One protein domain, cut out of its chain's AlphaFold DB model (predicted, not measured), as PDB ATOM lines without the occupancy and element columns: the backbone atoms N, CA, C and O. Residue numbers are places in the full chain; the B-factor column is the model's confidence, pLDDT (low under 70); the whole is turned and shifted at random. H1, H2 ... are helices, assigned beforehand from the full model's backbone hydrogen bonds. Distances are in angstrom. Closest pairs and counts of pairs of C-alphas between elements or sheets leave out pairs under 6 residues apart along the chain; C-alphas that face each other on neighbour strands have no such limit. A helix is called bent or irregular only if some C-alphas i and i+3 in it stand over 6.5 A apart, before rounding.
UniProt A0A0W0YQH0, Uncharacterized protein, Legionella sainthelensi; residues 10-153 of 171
ATOM      1  N   ASN A  10     -38.734 -46.201  34.401       61.78
ATOM      2  CA  ASN A  10     -38.247 -46.472  35.757       61.78
ATOM      3  C   ASN A  10     -36.844 -47.126  35.770       61.78
ATOM      4  O   ASN A  10     -36.052 -46.902  36.684       61.78
ATOM      5  N   ILE A  11     -36.500 -47.912  34.746       72.00
ATOM      6  CA  ILE A  11     -35.173 -48.525  34.607       72.00
ATOM      7  C   ILE A  11     -34.130 -47.470  34.226       72.00
ATOM      8  O   ILE A  11     -33.070 -47.413  34.848       72.00
ATOM      9  N   LEU A  12     -34.439 -46.590  33.274       73.69
ATOM     10  CA  LEU A  12     -33.513 -45.534  32.856       73.69
ATOM     11  C   LEU A  12     -33.262 -44.517  33.973       73.69
ATOM     12  O   LEU A  12     -32.117 -44.138  34.205       73.69
ATOM     13  N   SER A  13     -34.287 -44.171  34.759       70.12
ATOM     14  CA  SER A  13     -34.106 -43.346  35.959       70.12
ATOM     15  C   SER A  13     -33.162 -43.995  36.982       70.12
ATOM     16  O   SER A  13     -32.404 -43.299  37.649       70.12
ATOM     17  N   LYS A  14     -33.138 -45.334  37.098       80.69
ATOM     18  CA  LYS A  14     -32.159 -46.030  37.956       80.69
ATOM     19  C   LYS A  14     -30.740 -45.960  37.397       80.69
ATOM     20  O   LYS A  14     -29.806 -45.854  38.187       80.69
ATOM     21  N   LEU A  15     -30.581 -46.016  36.074       83.38
ATOM     22  CA  LEU A  15     -29.279 -45.880  35.415       83.38
ATOM     23  C   LEU A  15     -28.690 -44.474  35.575       83.38
ATOM     24  O   LEU A  15     -27.468 -44.334  35.592       83.38
ATOM     25  N   PHE A  16     -29.545 -43.463  35.739       86.94
ATOM     26  CA  PHE A  16     -29.141 -42.074  35.936       86.94
ATOM     27  C   PHE A  16     -28.768 -41.713  37.385       86.94
ATOM     28  O   PHE A  16     -28.053 -40.738  37.594       86.94
ATOM     29  N   LYS A  17     -29.134 -42.534  38.380       86.50
ATOM     30  CA  LYS A  17     -28.838 -42.293  39.808       86.50
ATOM     31  C   LYS A  17     -27.426 -41.788  40.146       86.50
ATOM     32  O   LYS A  17     -27.311 -40.979  41.065       86.50
ATOM     33  N   PRO A  18     -26.342 -42.241  39.482       88.75
ATOM     34  CA  PRO A  18     -25.003 -41.720  39.751       88.75
ATOM     35  C   PRO A  18     -24.850 -40.208  39.524       88.75
ATOM     36  O   PRO A  18     -23.940 -39.619  40.097       88.75
ATOM     37  N   TYR A  19     -25.728 -39.591  38.729       87.38
ATOM     38  CA  TYR A  19     -25.662 -38.188  38.313       87.38
ATOM     39  C   TYR A  19     -26.709 -37.288  38.989       87.38
ATOM     40  O   TYR A  19     -26.633 -36.072  38.838       87.38
ATOM     41  N   ASP A  20     -27.641 -37.853  39.768       85.94
ATOM     42  CA  ASP A  20     -28.740 -37.121  40.433       85.94
ATOM     43  C   ASP A  20     -28.254 -35.981  41.345       85.94
ATOM     44  O   ASP A  20     -29.005 -35.061  41.663       85.94
ATOM     45  N   LYS A  21     -27.004 -36.058  41.818       87.00
ATOM     46  CA  LYS A  21     -26.397 -35.032  42.677       87.00
ATOM     47  C   LYS A  21     -25.943 -33.798  41.905       87.00
ATOM     48  O   LYS A  21     -25.885 -32.720  42.487       87.00
ATOM     49  N   ASP A  22     -25.616 -33.978  40.631       87.69
ATOM     50  CA  ASP A  22     -24.958 -32.968  39.808       87.69
ATOM     51  C   ASP A  22     -25.919 -32.360  38.777       87.69
ATOM     52  O   ASP A  22     -25.704 -31.237  38.318       87.69
ATOM     53  N   TYR A  23     -26.989 -33.077  38.418       90.00
ATOM     54  CA  TYR A  23     -27.908 -32.667  37.361       90.00
ATOM     55  C   TYR A  23     -29.364 -33.031  37.667       90.00
ATOM     56  O   TYR A  23     -29.648 -34.082  38.239       90.00
ATOM     57  N   ASP A  24     -30.300 -32.192  37.210       90.00
ATOM     58  CA  ASP A  24     -31.733 -32.506  37.250       90.00
ATOM     59  C   ASP A  24     -32.051 -33.632  36.238       90.00
ATOM     60  O   ASP A  24     -31.812 -33.453  35.037       90.00
ATOM     61  N   PRO A  25     -32.631 -34.772  36.670       87.25
ATOM     62  CA  PRO A  25     -33.044 -35.858  35.777       87.25
ATOM     63  C   PRO A  25     -33.975 -35.422  34.638       87.25
ATOM     64  O   PRO A  25     -34.017 -36.064  33.584       87.25
ATOM     65  N   LYS A  26     -34.732 -34.331  34.818       90.25
ATOM     66  CA  LYS A  26     -35.636 -33.794  33.790       90.25
ATOM     67  C   LYS A  26     -34.897 -33.365  32.532       90.25
ATOM     68  O   LYS A  26     -35.430 -33.561  31.447       90.25
ATOM     69  N   ILE A  27     -33.664 -32.874  32.672       93.25
ATOM     70  CA  ILE A  27     -32.809 -32.477  31.543       93.25
ATOM     71  C   ILE A  27     -32.577 -33.664  30.600       93.25
ATOM     72  O   ILE A  27     -32.527 -33.519  29.387       93.25
ATOM     73  N   PHE A  28     -32.473 -34.873  31.141       93.25
ATOM     74  CA  PHE A  28     -32.173 -36.061  30.348       93.25
ATOM     75  C   PHE A  28     -33.417 -36.842  29.930       93.25
ATOM     76  O   PHE A  28     -33.310 -37.801  29.167       93.25
ATOM     77  N   SER A  29     -34.601 -36.443  30.401       91.19
ATOM     78  CA  SER A  29     -35.839 -37.188  30.170       91.19
ATOM     79  C   SER A  29     -36.157 -37.372  28.678       91.19
ATOM     80  O   SER A  29     -36.419 -38.513  28.303       91.19
ATOM     81  N   PRO A  30     -36.022 -36.359  27.795       93.81
ATOM     82  CA  PRO A  30     -36.254 -36.556  26.360       93.81
ATOM     83  C   PRO A  30     -35.287 -37.562  25.719       93.81
ATOM     84  O   PRO A  30     -35.689 -38.407  24.916       93.81
ATOM     85  N   ALA A  31     -34.006 -37.521  26.102       93.75
ATOM     86  CA  ALA A  31     -33.021 -38.488  25.628       93.75
ATOM     87  C   ALA A  31     -33.340 -39.902  26.138       93.75
ATOM     88  O   ALA A  31     -33.252 -40.866  25.380       93.75
ATOM     89  N   PHE A  32     -33.766 -40.044  27.395       92.12
ATOM     90  CA  PHE A  32     -34.135 -41.335  27.979       92.12
ATOM     91  C   PHE A  32     -35.406 -41.912  27.357       92.12
ATOM     92  O   PHE A  32     -35.439 -43.094  27.026       92.12
ATOM     93  N   GLU A  33     -36.421 -41.091  27.108       91.62
ATOM     94  CA  GLU A  33     -37.617 -41.505  26.372       91.62
ATOM     95  C   GLU A  33     -37.261 -41.997  24.965       91.62
ATOM     96  O   GLU A  33     -37.739 -43.052  24.541       91.62
ATOM     97  N   SER A  34     -36.351 -41.297  24.277       93.56
ATOM     98  CA  SER A  34     -35.831 -41.730  22.979       93.56
ATOM     99  C   SER A  34     -35.106 -43.080  23.061       93.56
ATOM    100  O   SER A  34     -35.354 -43.958  22.230       93.56
ATOM    101  N   ILE A  35     -34.264 -43.309  24.077       94.06
ATOM    102  CA  ILE A  35     -33.597 -44.608  24.296       94.06
ATOM    103  C   ILE A  35     -34.640 -45.719  24.478       94.06
ATOM    104  O   ILE A  35     -34.603 -46.718  23.754       94.06
ATOM    105  N   SER A  36     -35.582 -45.535  25.409       91.25
ATOM    106  CA  SER A  36     -36.651 -46.500  25.702       91.25
ATOM    107  C   SER A  36     -37.453 -46.858  24.452       91.25
ATOM    108  O   SER A  36     -37.597 -48.036  24.122       91.25
ATOM    109  N   LEU A  37     -37.946 -45.843  23.737       92.56
ATOM    110  CA  LEU A  37     -38.781 -46.019  22.552       92.56
ATOM    111  C   LEU A  37     -38.047 -46.807  21.463       92.56
ATOM    112  O   LEU A  37     -38.590 -47.756  20.895       92.56
ATOM    113  N   ASN A  38     -36.795 -46.445  21.183       91.50
ATOM    114  CA  ASN A  38     -36.038 -47.067  20.105       91.50
ATOM    115  C   ASN A  38     -35.638 -48.513  20.422       91.50
ATOM    116  O   ASN A  38     -35.721 -49.374  19.545       91.50
ATOM    117  N   LEU A  39     -35.278 -48.817  21.672       91.69
ATOM    118  CA  LEU A  39     -35.054 -50.202  22.096       91.69
ATOM    119  C   LEU A  39     -36.343 -51.027  22.026       91.69
ATOM    120  O   LEU A  39     -36.328 -52.158  21.538       91.69
ATOM    121  N   GLN A  40     -37.473 -50.452  22.446       90.38
ATOM    122  CA  GLN A  40     -38.769 -51.117  22.368       90.38
ATOM    123  C   GLN A  40     -39.162 -51.428  20.918       90.38
ATOM    124  O   GLN A  40     -39.627 -52.532  20.639       90.38
ATOM    125  N   ASN A  41     -38.931 -50.506  19.981       89.31
ATOM    126  CA  ASN A  41     -39.178 -50.728  18.557       89.31
ATOM    127  C   ASN A  41     -38.346 -51.889  18.001       89.31
ATOM    128  O   ASN A  41     -38.895 -52.784  17.354       89.31
ATOM    129  N   ILE A  42     -37.044 -51.930  18.304       87.19
ATOM    130  CA  ILE A  42     -36.159 -53.031  17.892       87.19
ATOM    131  C   ILE A  42     -36.671 -54.368  18.449       87.19
ATOM    132  O   ILE A  42     -36.810 -55.341  17.703       87.19
ATOM    133  N   CYS A  43     -37.020 -54.407  19.737       86.81
ATOM    134  CA  CYS A  43     -37.567 -55.592  20.393       86.81
ATOM    135  C   CYS A  43     -38.944 -56.000  19.848       86.81
ATOM    136  O   CYS A  43     -39.223 -57.188  19.750       86.81
ATOM    137  N   ASN A  44     -39.807 -55.067  19.448       86.62
ATOM    138  CA  ASN A  44     -41.098 -55.405  18.841       86.62
ATOM    139  C   ASN A  44     -40.920 -56.066  17.464       86.62
ATOM    140  O   ASN A  44     -41.680 -56.964  17.108       86.62
ATOM    141  N   ILE A  45     -39.907 -55.647  16.701       81.94
ATOM    142  CA  ILE A  45     -39.657 -56.134  15.338       81.94
ATOM    143  C   ILE A  45     -38.894 -57.465  15.352       81.94
ATOM    144  O   ILE A  45     -39.233 -58.378  14.599       81.94
ATOM    145  N   TYR A  46     -37.892 -57.609  16.227       81.00
ATOM    146  CA  TYR A  46     -37.027 -58.796  16.295       81.00
ATOM    147  C   TYR A  46     -37.138 -59.621  17.577       81.00
ATOM    148  O   TYR A  46     -36.396 -60.590  17.728       81.00
ATOM    149  N   GLY A  47     -38.061 -59.319  18.488       68.50
ATOM    150  CA  GLY A  47     -38.209 -60.045  19.758       68.50
ATOM    151  C   GLY A  47     -38.515 -61.533  19.584       68.50
ATOM    152  O   GLY A  47     -38.083 -62.351  20.388       68.50
ATOM    153  N   ASN A  48     -39.160 -61.904  18.474       75.81
ATOM    154  CA  ASN A  48     -39.405 -63.303  18.106       75.81
ATOM    155  C   ASN A  48     -38.183 -63.997  17.476       75.81
ATOM    156  O   ASN A  48     -38.224 -65.194  17.201       75.81
ATOM    157  N   ILE A  49     -37.087 -63.266  17.250       84.38
ATOM    158  CA  ILE A  49     -35.801 -63.784  16.770       84.38
ATOM    159  C   ILE A  49     -34.685 -63.311  17.728       84.38
ATOM    160  O   ILE A  49     -33.831 -62.506  17.335       84.38
ATOM    161  N   PRO A  50     -34.648 -63.816  18.982       83.50
ATOM    162  CA  PRO A  50     -33.797 -63.292  20.056       83.50
ATOM    163  C   PRO A  50     -32.321 -63.126  19.679       83.50
ATOM    164  O   PRO A  50     -31.729 -62.080  19.928       83.50
ATOM    165  N   LYS A  51     -31.734 -64.115  18.988       85.50
ATOM    166  CA  LYS A  51     -30.328 -64.074  18.540       85.50
ATOM    167  C   LYS A  51     -30.044 -62.912  17.581       85.50
ATOM    168  O   LYS A  51     -28.994 -62.284  17.669       85.50
ATOM    169  N   THR A  52     -30.979 -62.612  16.678       82.31
ATOM    170  CA  THR A  52     -30.840 -61.492  15.732       82.31
ATOM    171  C   THR A  52     -30.968 -60.159  16.455       82.31
ATOM    172  O   THR A  52     -30.178 -59.258  16.190       82.31
ATOM    173  N   CYS A  53     -31.912 -60.058  17.396       84.12
ATOM    174  CA  CYS A  53     -32.075 -58.871  18.231       84.12
ATOM    175  C   CYS A  53     -30.796 -58.580  19.036       84.12
ATOM    176  O   CYS A  53     -30.242 -57.489  18.929       84.12
ATOM    177  N   ILE A  54     -30.261 -59.586  19.743       86.50
ATOM    178  CA  ILE A  54     -29.017 -59.459  20.520       86.50
ATOM    179  C   ILE A  54     -27.851 -59.025  19.627       86.50
ATOM    180  O   ILE A  54     -27.130 -58.097  19.983       86.50
ATOM    181  N   ARG A  55     -27.687 -59.638  18.447       84.56
ATOM    182  CA  ARG A  55     -26.615 -59.267  17.514       84.56
ATOM    183  C   ARG A  55     -26.708 -57.805  17.074       84.56
ATOM    184  O   ARG A  55     -25.703 -57.103  17.087       84.56
ATOM    185  N   LEU A  56     -27.899 -57.330  16.706       84.44
ATOM    186  CA  LEU A  56     -28.097 -55.929  16.309       84.44
ATOM    187  C   LEU A  56     -27.769 -54.968  17.457       84.44
ATOM    188  O   LEU A  56     -27.083 -53.970  17.246       84.44
ATOM    189  N   LEU A  57     -28.212 -55.294  18.672       88.38
ATOM    190  CA  LEU A  57     -27.934 -54.510  19.872       88.38
ATOM    191  C   LEU A  57     -26.433 -54.488  20.218       88.38
ATOM    192  O   LEU A  57     -25.894 -53.429  20.536       88.38
ATOM    193  N   ASN A  58     -25.724 -55.613  20.088       87.19
ATOM    194  CA  ASN A  58     -24.270 -55.665  20.263       87.19
ATOM    195  C   ASN A  58     -23.527 -54.833  19.214       87.19
ATOM    196  O   ASN A  58     -22.599 -54.102  19.557       87.19
ATOM    197  N   GLN A  59     -23.959 -54.887  17.952       83.69
ATOM    198  CA  GLN A  59     -23.347 -54.119  16.866       83.69
ATOM    199  C   GLN A  59     -23.432 -52.601  17.075       83.69
ATOM    200  O   GLN A  59     -22.539 -51.880  16.629       83.69
ATOM    201  N   LEU A  60     -24.458 -52.095  17.770       84.12
ATOM    202  CA  LEU A  60     -24.562 -50.667  18.100       84.12
ATOM    203  C   LEU A  60     -23.388 -50.179  18.963       84.12
ATOM    204  O   LEU A  60     -22.950 -49.038  18.794       84.12
ATOM    205  N   LYS A  61     -22.861 -51.047  19.835       82.44
ATOM    206  CA  LYS A  61     -21.806 -50.737  20.814       82.44
ATOM    207  C   LYS A  61     -20.382 -50.827  20.258       82.44
ATOM    208  O   LYS A  61     -19.444 -50.449  20.952       82.44
ATOM    209  N   LEU A  62     -20.195 -51.348  19.045       77.69
ATOM    210  CA  LEU A  62     -18.861 -51.471  18.452       77.69
ATOM    211  C   LEU A  62     -18.226 -50.086  18.203       77.69
ATOM    212  O   LEU A  62     -18.958 -49.113  18.002       77.69
ATOM    213  N   PRO A  63     -16.884 -49.969  18.187       69.38
ATOM    214  CA  PRO A  63     -16.195 -48.745  17.776       69.38
ATOM    215  C   PRO A  63     -16.643 -48.278  16.385       69.38
ATOM    216  O   PRO A  63     -17.086 -49.079  15.565       69.38
ATOM    217  N   PHE A  64     -16.563 -46.974  16.094       62.66
ATOM    218  CA  PHE A  64     -16.997 -46.442  14.792       62.66
ATOM    219  C   PHE A  64     -16.286 -47.121  13.607       62.66
ATOM    220  O   PHE A  64     -16.968 -47.518  12.666       62.66
ATOM    221  N   ASP A  65     -14.980 -47.369  13.709       59.91
ATOM    222  CA  ASP A  65     -14.186 -47.992  12.641       59.91
ATOM    223  C   ASP A  65     -14.607 -49.448  12.364       59.91
ATOM    224  O   ASP A  65     -14.841 -49.835  11.216       59.91
ATOM    225  N   ASP A  66     -14.814 -50.241  13.421       56.88
ATOM    226  CA  ASP A  66     -15.297 -51.624  13.313       56.88
ATOM    227  C   ASP A  66     -16.737 -51.680  12.780       56.88
ATOM    228  O   ASP A  66     -17.119 -52.611  12.065       56.88
ATOM    229  N   ARG A  67     -17.548 -50.661  13.088       60.94
ATOM    230  CA  ARG A  67     -18.913 -50.518  12.567       60.94
ATOM    231  C   ARG A  67     -18.931 -50.134  11.103       60.94
ATOM    232  O   ARG A  67     -19.732 -50.703  10.374       60.94
ATOM    233  N   GLU A  68     -18.105 -49.189  10.665       58.34
ATOM    234  CA  GLU A  68     -18.033 -48.795   9.258       58.34
ATOM    235  C   GLU A  68     -17.529 -49.968   8.413       58.34
ATOM    236  O   GLU A  68     -18.096 -50.268   7.360       58.34
ATOM    237  N   TYR A  69     -16.535 -50.700   8.923       55.69
ATOM    238  CA  TYR A  69     -16.111 -51.964   8.340       55.69
ATOM    239  C   TYR A  69     -17.286 -52.938   8.246       55.69
ATOM    240  O   TYR A  69     -17.613 -53.382   7.146       55.69
ATOM    241  N   LEU A  70     -17.991 -53.213   9.348       56.75
ATOM    242  CA  LEU A  70     -19.155 -54.098   9.328       56.75
ATOM    243  C   LEU A  70     -20.256 -53.596   8.398       56.75
ATOM    244  O   LEU A  70     -20.830 -54.399   7.686       56.75
ATOM    245  N   GLN A  71     -20.543 -52.304   8.314       58.25
ATOM    246  CA  GLN A  71     -21.511 -51.781   7.352       58.25
ATOM    247  C   GLN A  71     -21.046 -51.995   5.906       58.25
ATOM    248  O   GLN A  71     -21.872 -52.269   5.043       58.25
ATOM    249  N   LYS A  72     -19.739 -51.946   5.633       54.84
ATOM    250  CA  LYS A  72     -19.171 -52.247   4.310       54.84
ATOM    251  C   LYS A  72     -19.178 -53.749   3.989       54.84
ATOM    252  O   LYS A  72     -19.467 -54.105   2.849       54.84
ATOM    253  N   VAL A  73     -18.909 -54.636   4.959       43.34
ATOM    254  CA  VAL A  73     -18.838 -56.100   4.732       43.34
ATOM    255  C   VAL A  73     -20.151 -56.853   4.985       43.34
ATOM    256  O   VAL A  73     -20.439 -57.840   4.314       43.34
ATOM    257  N   THR A  74     -20.998 -56.379   5.898       50.88
ATOM    258  CA  THR A  74     -22.356 -56.886   6.163       50.88
ATOM    259  C   THR A  74     -23.397 -56.054   5.413       50.88
ATOM    260  O   THR A  74     -24.223 -55.350   5.973       50.88
ATOM    261  N   ASN A  75     -23.311 -56.148   4.090       47.78
ATOM    262  CA  ASN A  75     -24.341 -55.891   3.083       47.78
ATOM    263  C   ASN A  75     -25.593 -55.065   3.512       47.78
ATOM    264  O   ASN A  75     -26.647 -55.639   3.811       47.78
ATOM    265  N   PRO A  76     -25.548 -53.722   3.425       47.06
ATOM    266  CA  PRO A  76     -26.707 -52.848   3.628       47.06
ATOM    267  C   PRO A  76     -27.647 -52.797   2.410       47.06
ATOM    268  O   PRO A  76     -28.752 -52.257   2.500       47.06
ATOM    269  N   ILE A  77     -27.245 -53.359   1.260       42.12
ATOM    270  CA  ILE A  77     -27.937 -53.201  -0.035       42.12
ATOM    271  C   ILE A  77     -29.325 -53.874  -0.034       42.12
ATOM    272  O   ILE A  77     -30.220 -53.453  -0.763       42.12
ATOM    273  N   ARG A  78     -29.575 -54.846   0.856       47.75
ATOM    274  CA  ARG A  78     -30.921 -55.418   1.069       47.75
ATOM    275  C   ARG A  78     -31.782 -54.677   2.092       47.75
ATOM    276  O   ARG A  78     -32.984 -54.913   2.118       47.75
ATOM    277  N   PHE A  79     -31.208 -53.779   2.893       49.12
ATOM    278  CA  PHE A  79     -31.979 -52.961   3.826       49.12
ATOM    279  C   PHE A  79     -32.517 -51.703   3.149       49.12
ATOM    280  O   PHE A  79     -33.714 -51.474   3.215       49.12
ATOM    281  N   PHE A  80     -31.710 -50.939   2.409       45.75
ATOM    282  CA  PHE A  80     -32.172 -49.656   1.852       45.75
ATOM    283  C   PHE A  80     -33.232 -49.781   0.744       45.75
ATOM    284  O   PHE A  80     -34.152 -48.974   0.703       45.75
ATOM    285  N   GLY A  81     -33.176 -50.820  -0.100       49.75
ATOM    286  CA  GLY A  81     -34.185 -51.038  -1.153       49.75
ATOM    287  C   GLY A  81     -35.524 -51.611  -0.660       49.75
ATOM    288  O   GLY A  81     -36.531 -51.513  -1.362       49.75
ATOM    289  N   VAL A  82     -35.545 -52.215   0.535       52.72
ATOM    290  CA  VAL A  82     -36.746 -52.812   1.159       52.72
ATOM    291  C   VAL A  82     -37.307 -51.913   2.267       52.72
ATOM    292  O   VAL A  82     -38.500 -51.979   2.553       52.72
ATOM    293  N   ARG A  83     -36.473 -51.029   2.836       54.72
ATOM    294  CA  ARG A  83     -36.830 -50.041   3.865       54.72
ATOM    295  C   ARG A  83     -38.050 -49.223   3.457       54.72
ATOM    296  O   ARG A  83     -39.006 -49.145   4.211       54.72
ATOM    297  N   ASP A  84     -38.058 -48.695   2.237       58.03
ATOM    298  CA  ASP A  84     -39.130 -47.804   1.777       58.03
ATOM    299  C   ASP A  84     -40.399 -48.574   1.340       58.03
ATOM    300  O   ASP A  84     -41.387 -47.979   0.921       58.03
ATOM    301  N   ARG A  85     -40.384 -49.913   1.432       64.62
ATOM    302  CA  ARG A  85     -41.500 -50.807   1.069       64.62
ATOM    303  C   ARG A  85     -42.054 -51.592   2.261       64.62
ATOM    304  O   ARG A  85     -42.987 -52.372   2.087       64.62
ATOM    305  N   ASN A  86     -41.477 -51.424   3.451       77.75
ATOM    306  CA  ASN A  86     -41.907 -52.107   4.664       77.75
ATOM    307  C   ASN A  86     -41.721 -51.201   5.889       77.75
ATOM    308  O   ASN A  86     -40.600 -50.907   6.302       77.75
ATOM    309  N   GLU A  87     -42.841 -50.809   6.488       81.69
ATOM    310  CA  GLU A  87     -42.898 -49.875   7.616       81.69
ATOM    311  C   GLU A  87     -42.120 -50.361   8.850       81.69
ATOM    312  O   GLU A  87     -41.443 -49.569   9.512       81.69
ATOM    313  N   SER A  88     -42.122 -51.670   9.125       82.06
ATOM    314  CA  SER A  88     -41.343 -52.248  10.224       82.06
ATOM    315  C   SER A  88     -39.842 -52.105   9.973       82.06
ATOM    316  O   SER A  88     -39.106 -51.687  10.861       82.06
ATOM    317  N   PHE A  89     -39.357 -52.387   8.758       78.81
ATOM    318  CA  PHE A  89     -37.936 -52.201   8.443       78.81
ATOM    319  C   PHE A  89     -37.518 -50.728   8.414       78.81
ATOM    320  O   PHE A  89     -36.389 -50.417   8.797       78.81
ATOM    321  N   PHE A  90     -38.413 -49.821   8.017       80.31
ATOM    322  CA  PHE A  90     -38.187 -48.382   8.133       80.31
ATOM    323  C   PHE A  90     -38.041 -47.949   9.595       80.31
ATOM    324  O   PHE A  90     -37.017 -47.368   9.957       80.31
ATOM    325  N   THR A  91     -38.997 -48.326  10.446       85.69
ATOM    326  CA  THR A  91     -38.972 -48.047  11.891       85.69
ATOM    327  C   THR A  91     -37.709 -48.604  12.546       85.69
ATOM    328  O   THR A  91     -37.034 -47.910  13.299       85.69
ATOM    329  N   LEU A  92     -37.324 -49.838  12.211       84.62
ATOM    330  CA  LEU A  92     -36.082 -50.442  12.692       84.62
ATOM    331  C   LEU A  92     -34.852 -49.615  12.304       84.62
ATOM    332  O   LEU A  92     -33.991 -49.373  13.145       84.62
ATOM    333  N   ALA A  93     -34.747 -49.208  11.038       80.44
ATOM    334  CA  ALA A  93     -33.612 -48.428  10.562       80.44
ATOM    335  C   ALA A  93     -33.524 -47.077  11.285       80.44
ATOM    336  O   ALA A  93     -32.436 -46.686  11.708       80.44
ATOM    337  N   GLN A  94     -34.661 -46.407  11.487       84.31
ATOM    338  CA  GLN A  94     -34.730 -45.168  12.260       84.31
ATOM    339  C   GLN A  94     -34.315 -45.379  13.717       84.31
ATOM    340  O   GLN A  94     -33.537 -44.589  14.250       84.31
ATOM    341  N   SER A  95     -34.781 -46.454  14.356       89.75
ATOM    342  CA  SER A  95     -34.441 -46.735  15.750       89.75
ATOM    343  C   SER A  95     -32.977 -47.104  15.944       89.75
ATOM    344  O   SER A  95     -32.349 -46.628  16.890       89.75
ATOM    345  N   LEU A  96     -32.398 -47.876  15.024       87.00
ATOM    346  CA  LEU A  96     -30.963 -48.153  15.025       87.00
ATOM    347  C   LEU A  96     -30.150 -46.867  14.845       87.00
ATOM    348  O   LEU A  96     -29.170 -46.674  15.557       87.00
ATOM    349  N   GLU A  97     -30.554 -45.978  13.937       84.88
ATOM    350  CA  GLU A  97     -29.845 -44.714  13.720       84.88
ATOM    351  C   GLU A  97     -29.965 -43.760  14.914       84.88
ATOM    352  O   GLU A  97     -28.973 -43.176  15.344       84.88
ATOM    353  N   SER A  98     -31.145 -43.679  15.524       89.19
ATOM    354  CA  SER A  98     -31.373 -42.852  16.711       89.19
ATOM    355  C   SER A  98     -30.483 -43.293  17.876       89.19
ATOM    356  O   SER A  98     -29.782 -42.473  18.466       89.19
ATOM    357  N   LEU A  99     -30.419 -44.600  18.160       91.75
ATOM    358  CA  LEU A  99     -29.523 -45.136  19.193       91.75
ATOM    359  C   LEU A  99     -28.042 -44.931  18.846       91.75
ATOM    360  O   LEU A  99     -27.238 -44.680  19.742       91.75
ATOM    361  N   ARG A 100     -27.659 -44.987  17.563       87.62
ATOM    362  CA  ARG A 100     -26.277 -44.695  17.141       87.62
ATOM    363  C   ARG A 100     -25.878 -43.265  17.449       87.62
ATOM    364  O   ARG A 100     -24.776 -43.059  17.953       87.62
ATOM    365  N   ILE A 101     -26.748 -42.298  17.165       89.25
ATOM    366  CA  ILE A 101     -26.477 -40.890  17.466       89.25
ATOM    367  C   ILE A 101     -26.259 -40.722  18.973       89.25
ATOM    368  O   ILE A 101     -25.239 -40.166  19.378       89.25
ATOM    369  N   LEU A 102     -27.137 -41.302  19.797       93.31
ATOM    370  CA  LEU A 102     -27.044 -41.244  21.261       93.31
ATOM    371  C   LEU A 102     -25.763 -41.898  21.810       93.31
ATOM    372  O   LEU A 102     -25.170 -41.391  22.757       93.31
ATOM    373  N   LEU A 103     -25.290 -42.987  21.195       91.06
ATOM    374  CA  LEU A 103     -24.041 -43.653  21.584       91.06
ATOM    375  C   LEU A 103     -22.779 -42.927  21.113       91.06
ATOM    376  O   LEU A 103     -21.746 -43.047  21.768       91.06
ATOM    377  N   SER A 104     -22.841 -42.215  19.984       86.62
ATOM    378  CA  SER A 104     -21.665 -41.672  19.287       86.62
ATOM    379  C   SER A 104     -20.884 -40.611  20.062       86.62
ATOM    380  O   SER A 104     -19.730 -40.365  19.728       86.62
ATOM    381  N   GLN A 105     -21.508 -39.990  21.068       89.50
ATOM    382  CA  GLN A 105     -20.996 -38.797  21.753       89.50
ATOM    383  C   GLN A 105     -20.720 -37.613  20.804       89.50
ATOM    384  O   GLN A 105     -19.997 -36.689  21.168       89.50
ATOM    385  N   ASP A 106     -21.310 -37.613  19.603       89.75
ATOM    386  CA  ASP A 106     -21.234 -36.502  18.655       89.75
ATOM    387  C   ASP A 106     -22.018 -35.303  19.205       89.75
ATOM    388  O   ASP A 106     -23.252 -35.246  19.147       89.75
ATOM    389  N   GLU A 107     -21.285 -34.349  19.777       92.00
ATOM    390  CA  GLU A 107     -21.862 -33.174  20.425       92.00
ATOM    391  C   GLU A 107     -22.730 -32.347  19.476       92.00
ATOM    392  O   GLU A 107     -23.736 -31.794  19.917       92.00
ATOM    393  N   GLN A 108     -22.376 -32.254  18.188       91.12
ATOM    394  CA  GLN A 108     -23.135 -31.436  17.244       91.12
ATOM    395  C   GLN A 108     -24.490 -32.074  16.951       91.12
ATOM    396  O   GLN A 108     -25.516 -31.412  17.077       91.12
ATOM    397  N   LYS A 109     -24.519 -33.378  16.656       90.75
ATOM    398  CA  LYS A 109     -25.786 -34.086  16.423       90.75
ATOM    399  C   LYS A 109     -26.681 -34.081  17.657       90.75
ATOM    400  O   LYS A 109     -27.897 -33.972  17.537       90.75
ATOM    401  N   LEU A 110     -26.095 -34.197  18.847       92.62
ATOM    402  CA  LEU A 110     -26.859 -34.141  20.090       92.62
ATOM    403  C   LEU A 110     -27.375 -32.732  20.391       92.62
ATOM    404  O   LEU A 110     -28.495 -32.613  20.877       92.62
ATOM    405  N   LYS A 111     -26.630 -31.673  20.051       93.38
ATOM    406  CA  LYS A 111     -27.145 -30.294  20.087       93.38
ATOM    407  C   LYS A 111     -28.332 -30.125  19.152       93.38
ATOM    408  O   LYS A 111     -29.347 -29.589  19.576       93.38
ATOM    409  N   ASP A 112     -28.245 -30.630  17.927       93.31
ATOM    410  CA  ASP A 112     -29.335 -30.496  16.957       93.31
ATOM    411  C   ASP A 112     -30.635 -31.167  17.447       93.31
ATOM    412  O   ASP A 112     -31.732 -30.700  17.144       93.31
ATOM    413  N   LEU A 113     -30.519 -32.235  18.246       93.38
ATOM    414  CA  LEU A 113     -31.657 -32.983  18.792       93.38
ATOM    415  C   LEU A 113     -32.154 -32.470  20.152       93.38
ATOM    416  O   LEU A 113     -33.357 -32.491  20.403       93.38
ATOM    417  N   PHE A 114     -31.250 -32.023  21.026       95.69
ATOM    418  CA  PHE A 114     -31.523 -31.750  22.445       95.69
ATOM    419  C   PHE A 114     -31.021 -30.372  22.898       95.69
ATOM    420  O   PHE A 114     -30.728 -30.180  24.076       95.69
ATOM    421  N   ALA A 115     -30.901 -29.395  21.988       94.88
ATOM    422  CA  ALA A 115     -30.382 -28.053  22.294       94.88
ATOM    423  C   ALA A 115     -31.016 -27.446  23.553       94.88
ATOM    424  O   ALA A 115     -30.304 -27.012  24.456       94.88
ATOM    425  N   LYS A 116     -32.351 -27.479  23.633       95.38
ATOM    426  CA  LYS A 116     -33.112 -26.909  24.753       95.38
ATOM    427  C   LYS A 116     -32.772 -27.569  26.083       95.38
ATOM    428  O   LYS A 116     -32.696 -26.889  27.096       95.38
ATOM    429  N   ASP A 117     -32.563 -28.880  26.080       95.00
ATOM    430  CA  ASP A 117     -32.238 -29.636  27.283       95.00
ATOM    431  C   ASP A 117     -30.788 -29.383  27.709       95.00
ATOM    432  O   ASP A 117     -30.503 -29.098  28.870       95.00
ATOM    433  N   ILE A 118     -29.865 -29.397  26.746       94.25
ATOM    434  CA  ILE A 118     -28.443 -29.118  26.962       94.25
ATOM    435  C   ILE A 118     -28.237 -27.712  27.539       94.25
ATOM    436  O   ILE A 118     -27.392 -27.529  28.413       94.25
ATOM    437  N   GLU A 119     -29.010 -26.715  27.102       94.00
ATOM    438  CA  GLU A 119     -28.946 -25.347  27.631       94.00
ATOM    439  C   GLU A 119     -29.249 -25.268  29.135       94.00
ATOM    440  O   GLU A 119     -28.650 -24.439  29.833       94.00
ATOM    441  N   LEU A 120     -30.108 -26.157  29.646       93.06
ATOM    442  CA  LEU A 120     -30.486 -26.232  31.061       93.06
ATOM    443  C   LEU A 120     -29.394 -26.845  31.948       93.06
ATOM    444  O   LEU A 120     -29.483 -26.747  33.172       93.06
ATOM    445  N   MET A 121     -28.361 -27.463  31.368       93.44
ATOM    446  CA  MET A 121     -27.264 -28.008  32.162       93.44
ATOM    447  C   MET A 121     -26.437 -26.897  32.830       93.44
ATOM    448  O   MET A 121     -26.199 -25.847  32.223       93.44
ATOM    449  N   PRO A 122     -25.959 -27.118  34.065       88.75
ATOM    450  CA  PRO A 122     -24.982 -26.246  34.702       88.75
ATOM    451  C   PRO A 122     -23.575 -26.448  34.105       88.75
ATOM    452  O   PRO A 122     -23.249 -27.522  33.600       88.75
ATOM    453  N   GLY A 123     -22.727 -25.421  34.215       88.00
ATOM    454  CA  GLY A 123     -21.321 -25.450  33.783       88.00
ATOM    455  C   GLY A 123     -21.091 -25.053  32.320       88.00
ATOM    456  O   GLY A 123     -22.039 -24.825  31.572       88.00
ATOM    457  N   ASP A 124     -19.819 -24.961  31.927       85.19
ATOM    458  CA  ASP A 124     -19.409 -24.504  30.589       85.19
ATOM    459  C   ASP A 124     -19.347 -25.655  29.561       85.19
ATOM    460  O   ASP A 124     -19.656 -25.468  28.386       85.19
ATOM    461  N   ASP A 125     -19.070 -26.884  30.011       90.56
ATOM    462  CA  ASP A 125     -18.939 -28.087  29.169       90.56
ATOM    463  C   ASP A 125     -20.262 -28.867  29.005       90.56
ATOM    464  O   ASP A 125     -20.290 -30.103  28.977       90.56
ATOM    465  N   LYS A 126     -21.389 -28.151  28.902       93.56
ATOM    466  CA  LYS A 126     -22.753 -28.721  28.920       93.56
ATOM    467  C   LYS A 126     -22.939 -29.858  27.920       93.56
ATOM    468  O   LYS A 126     -23.352 -30.956  28.276       93.56
ATOM    469  N   SER A 127     -22.605 -29.605  26.657       93.06
ATOM    470  CA  SER A 127     -22.850 -30.547  25.558       93.06
ATOM    471  C   SER A 127     -22.012 -31.810  25.678       93.06
ATOM    472  O   SER A 127     -22.517 -32.907  25.458       93.06
ATOM    473  N   LYS A 128     -20.759 -31.667  26.109       94.31
ATOM    474  CA  LYS A 128     -19.855 -32.785  26.353       94.31
ATOM    475  C   LYS A 128     -20.313 -33.637  27.535       94.31
ATOM    476  O   LYS A 128     -20.323 -34.867  27.451       94.31
ATOM    477  N   ALA A 129     -20.730 -32.999  28.630       94.31
ATOM    478  CA  ALA A 129     -21.290 -33.693  29.785       94.31
ATOM    479  C   ALA A 129     -22.581 -34.440  29.414       94.31
ATOM    480  O   ALA A 129     -22.704 -35.626  29.734       94.31
ATOM    481  N   PHE A 130     -23.486 -33.785  28.677       95.38
ATOM    482  CA  PHE A 130     -24.712 -34.395  28.165       95.38
ATOM    483  C   PHE A 130     -24.410 -35.630  27.315       95.38
ATOM    484  O   PHE A 130     -24.915 -36.716  27.593       95.38
ATOM    485  N   ALA A 131     -23.536 -35.471  26.317       95.25
ATOM    486  CA  ALA A 131     -23.157 -36.519  25.379       95.25
ATOM    487  C   ALA A 131     -22.595 -37.751  26.088       95.25
ATOM    488  O   ALA A 131     -23.008 -38.877  25.803       95.25
ATOM    489  N   ARG A 132     -21.704 -37.543  27.064       95.00
ATOM    490  CA  ARG A 132     -21.137 -38.626  27.870       95.00
ATOM    491  C   ARG A 132     -22.213 -39.374  28.658       95.00
ATOM    492  O   ARG A 132     -22.252 -40.599  28.610       95.00
ATOM    493  N   ILE A 133     -23.072 -38.650  29.379       94.38
ATOM    494  CA  ILE A 133     -24.096 -39.251  30.245       94.38
ATOM    495  C   ILE A 133     -25.127 -40.021  29.413       94.38
ATOM    496  O   ILE A 133     -25.439 -41.170  29.727       94.38
ATOM    497  N   VAL A 134     -25.623 -39.422  28.328       94.69
ATOM    498  CA  VAL A 134     -26.587 -40.064  27.424       94.69
ATOM    499  C   VAL A 134     -25.997 -41.319  26.790       94.69
ATOM    500  O   VAL A 134     -26.655 -42.358  26.788       94.69
ATOM    501  N   SER A 135     -24.752 -41.258  26.313       94.56
ATOM    502  CA  SER A 135     -24.051 -42.416  25.747       94.56
ATOM    503  C   SER A 135     -23.901 -43.544  26.776       94.56
ATOM    504  O   SER A 135     -24.213 -44.699  26.475       94.56
ATOM    505  N   GLU A 136     -23.519 -43.222  28.016       94.44
ATOM    506  CA  GLU A 136     -23.365 -44.210  29.088       94.44
ATOM    507  C   GLU A 136     -24.701 -44.866  29.472       94.44
ATOM    508  O   GLU A 136     -24.787 -46.095  29.561       94.44
ATOM    509  N   VAL A 137     -25.761 -44.072  29.653       93.25
ATOM    510  CA  VAL A 137     -27.105 -44.593  29.948       93.25
ATOM    511  C   VAL A 137     -27.628 -45.433  28.782       93.25
ATOM    512  O   VAL A 137     -28.160 -46.519  29.013       93.25
ATOM    513  N   CYS A 138     -27.424 -44.993  27.538       93.88
ATOM    514  CA  CYS A 138     -27.822 -45.735  26.344       93.88
ATOM    515  C   CYS A 138     -27.108 -47.089  26.252       93.88
ATOM    516  O   CYS A 138     -27.756 -48.107  26.004       93.88
ATOM    517  N   SER A 139     -25.795 -47.131  26.496       93.75
ATOM    518  CA  SER A 139     -25.029 -48.382  26.493       93.75
ATOM    519  C   SER A 139     -25.530 -49.349  27.565       93.75
ATOM    520  O   SER A 139     -25.790 -50.515  27.269       93.75
ATOM    521  N   LYS A 140     -25.739 -48.869  28.798       93.25
ATOM    522  CA  LYS A 140     -26.253 -49.709  29.892       93.25
ATOM    523  C   LYS A 140     -27.674 -50.203  29.622       93.25
ATOM    524  O   LYS A 140     -27.984 -51.353  29.919       93.25
ATOM    525  N   ALA A 141     -28.530 -49.369  29.034       92.31
ATOM    526  CA  ALA A 141     -29.880 -49.766  28.645       92.31
ATOM    527  C   ALA A 141     -29.861 -50.885  27.591       92.31
ATOM    528  O   ALA A 141     -30.633 -51.841  27.693       92.31
ATOM    529  N   ILE A 142     -28.944 -50.813  26.619       91.94
ATOM    530  CA  ILE A 142     -28.714 -51.885  25.642       91.94
ATOM    531  C   ILE A 142     -28.283 -53.180  26.342       91.94
ATOM    532  O   ILE A 142     -28.852 -54.233  26.062       91.94
ATOM    533  N   ASP A 143     -27.322 -53.115  27.266       92.25
ATOM    534  CA  ASP A 143     -26.835 -54.296  27.994       92.25
ATOM    535  C   ASP A 143     -27.941 -54.966  28.818       92.25
ATOM    536  O   ASP A 143     -28.092 -56.188  28.776       92.25
ATOM    537  N   MET A 144     -28.763 -54.172  29.508       90.50
ATOM    538  CA  MET A 144     -29.928 -54.679  30.237       90.50
ATOM    539  C   MET A 144     -30.948 -55.324  29.300       90.50
ATOM    540  O   MET A 144     -31.430 -56.416  29.577       90.50
ATOM    541  N   THR A 145     -31.224 -54.693  28.155       89.19
ATOM    542  CA  THR A 145     -32.130 -55.244  27.138       89.19
ATOM    543  C   THR A 145     -31.642 -56.603  26.643       89.19
ATOM    544  O   THR A 145     -32.421 -57.545  26.530       89.19
ATOM    545  N   ILE A 146     -30.342 -56.728  26.363       89.94
ATOM    546  CA  ILE A 146     -29.732 -57.995  25.949       89.94
ATOM    547  C   ILE A 146     -29.887 -59.049  27.049       89.94
ATOM    548  O   ILE A 146     -30.298 -60.169  26.745       89.94
ATOM    549  N   ALA A 147     -29.600 -58.698  28.305       88.56
ATOM    550  CA  ALA A 147     -29.740 -59.606  29.439       88.56
ATOM    551  C   ALA A 147     -31.195 -60.077  29.621       88.56
ATOM    552  O   ALA A 147     -31.432 -61.271  29.801       88.56
ATOM    553  N   ASP A 148     -32.170 -59.174  29.485       86.75
ATOM    554  CA  ASP A 148     -33.600 -59.490  29.570       86.75
ATOM    555  C   ASP A 148     -34.060 -60.415  28.437       86.75
ATOM    556  O   ASP A 148     -34.894 -61.296  28.654       86.75
ATOM    557  N   ILE A 149     -33.521 -60.240  27.225       86.56
ATOM    558  CA  ILE A 149     -33.773 -61.155  26.107       86.56
ATOM    559  C   ILE A 149     -33.149 -62.522  26.408       86.56
ATOM    560  O   ILE A 149     -33.824 -63.540  26.271       86.56
ATOM    561  N   GLN A 150     -31.885 -62.562  26.840       87.00
ATOM    562  CA  GLN A 150     -31.165 -63.801  27.154       87.00
ATOM    563  C   GLN A 150     -31.829 -64.598  28.282       87.00
ATOM    564  O   GLN A 150     -31.924 -65.817  28.174       87.00
ATOM    565  N   ALA A 151     -32.339 -63.934  29.322       85.62
ATOM    566  CA  ALA A 151     -33.036 -64.570  30.442       85.62
ATOM    567  C   ALA A 151     -34.336 -65.284  30.027       85.62
ATOM    568  O   ALA A 151     -34.832 -66.143  30.751       85.62
ATOM    569  N   GLN A 152     -34.892 -64.930  28.867       82.75
ATOM    570  CA  GLN A 152     -36.084 -65.562  28.299       82.75
ATOM    571  C   GLN A 152     -35.757 -66.666  27.285       82.75
ATOM    572  O   GLN A 152     -36.672 -67.292  26.747       82.75
ATOM    573  N   MET A 153     -34.476 -66.887  26.981       81.81
ATOM    574  CA  MET A 153     -34.026 -67.934  26.071       81.81
ATOM    575  C   MET A 153     -33.725 -69.217  26.847       81.81
ATOM    576  O   MET A 153     -33.059 -69.180  27.875       81.81
TER     577      MET A 153
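What this domain is: This is residues 10 to 153 of the 171 residues of an uncharacterized protein of Legionella sainthelensi (UniProt A0A0W0YQH0). Two long helices, H8 and H2, run the same way through the middle, with H1 covering them on one side and H6 crossing them on the other; H3 packs at one end and H7 at the other. Short H4 and H5 lie beyond H6, and residues 72 to 78 stick out. The printed part has 144 residues with eight named helices, H1 to H8 in chain order, and no named strand; it is all helix, with H1, H2, H3, H6 and H8 in a bundle, helices packed together. It is compact, radius of gyration of the C-alphas 15.9 A, spanning 45 by 33 by 27 A.

How they stand to each other: H8, residues 126 to 150, touches H2, residues 25 to 46, at a shallow tilt of 34 degrees, only just short of steep; their closest C-alphas, of Cys 138 and Ile 35, are 6.2 A apart. H1, residues 10 to 19, touches residues 137 to 141 of H8 (closest C-alphas Leu 15 and Val 137, 6.0 A). H6, residues 87 to 104, touches H2 at a steep tilt of 41 degrees, opposite ways (closest C-alphas Ser 95 and Asn 38, 4.7 A). H3, residues 50 to 60, touches residues 142 to 150 of H8 (closest C-alphas Ile 54 and Ile 146, 5.7 A). H7, residues 107 to 119, touches residues 126 to 131 of H8, about perpendicular at 75 degrees (closest C-alphas Glu 107 and Ser 127, 5.9 A). H4, residues 64 to 73, is close to H3 but not clearly touching (closest C-alphas Arg 67 and Gln 59, 7.1 A). H5, residues 77 to 83, touches H6 only at the corner (closest C-alphas Arg 83 and Phe 90, 4.8 A). Every O i to N i+4 pair is within hydrogen-bond range in H3, H4, H6 and H8; the counts are 4 of 6 in H1, 16 of 18 in H2, 7 of 9 in H7 and 1 of 3 in H5, which has 1 of 4 O i to N i+3 pairs within range.

Where its parts are: From first to last C-alpha H8 measures 36.1 A, H2 30.4 A and H6 25.6 A. C-alpha 10 is at (-38.247, -46.472, 35.757) and C-alpha 150 at (-31.165, -63.801, 27.154). H1, H2 and H7 are irregular: C-alphas 15 and 18 are 7.4 A apart, 27 and 30 7.4 A, and 113 and 116 8.6 A.

The domain as a whole: The C-alphas farthest apart, of Lys 21 and Gly 81, are 47.3 A apart. The printed part has no cut and no long link. Its mean pLDDT is 82.7; residues 10, 47 and 63 to 85 are under 70.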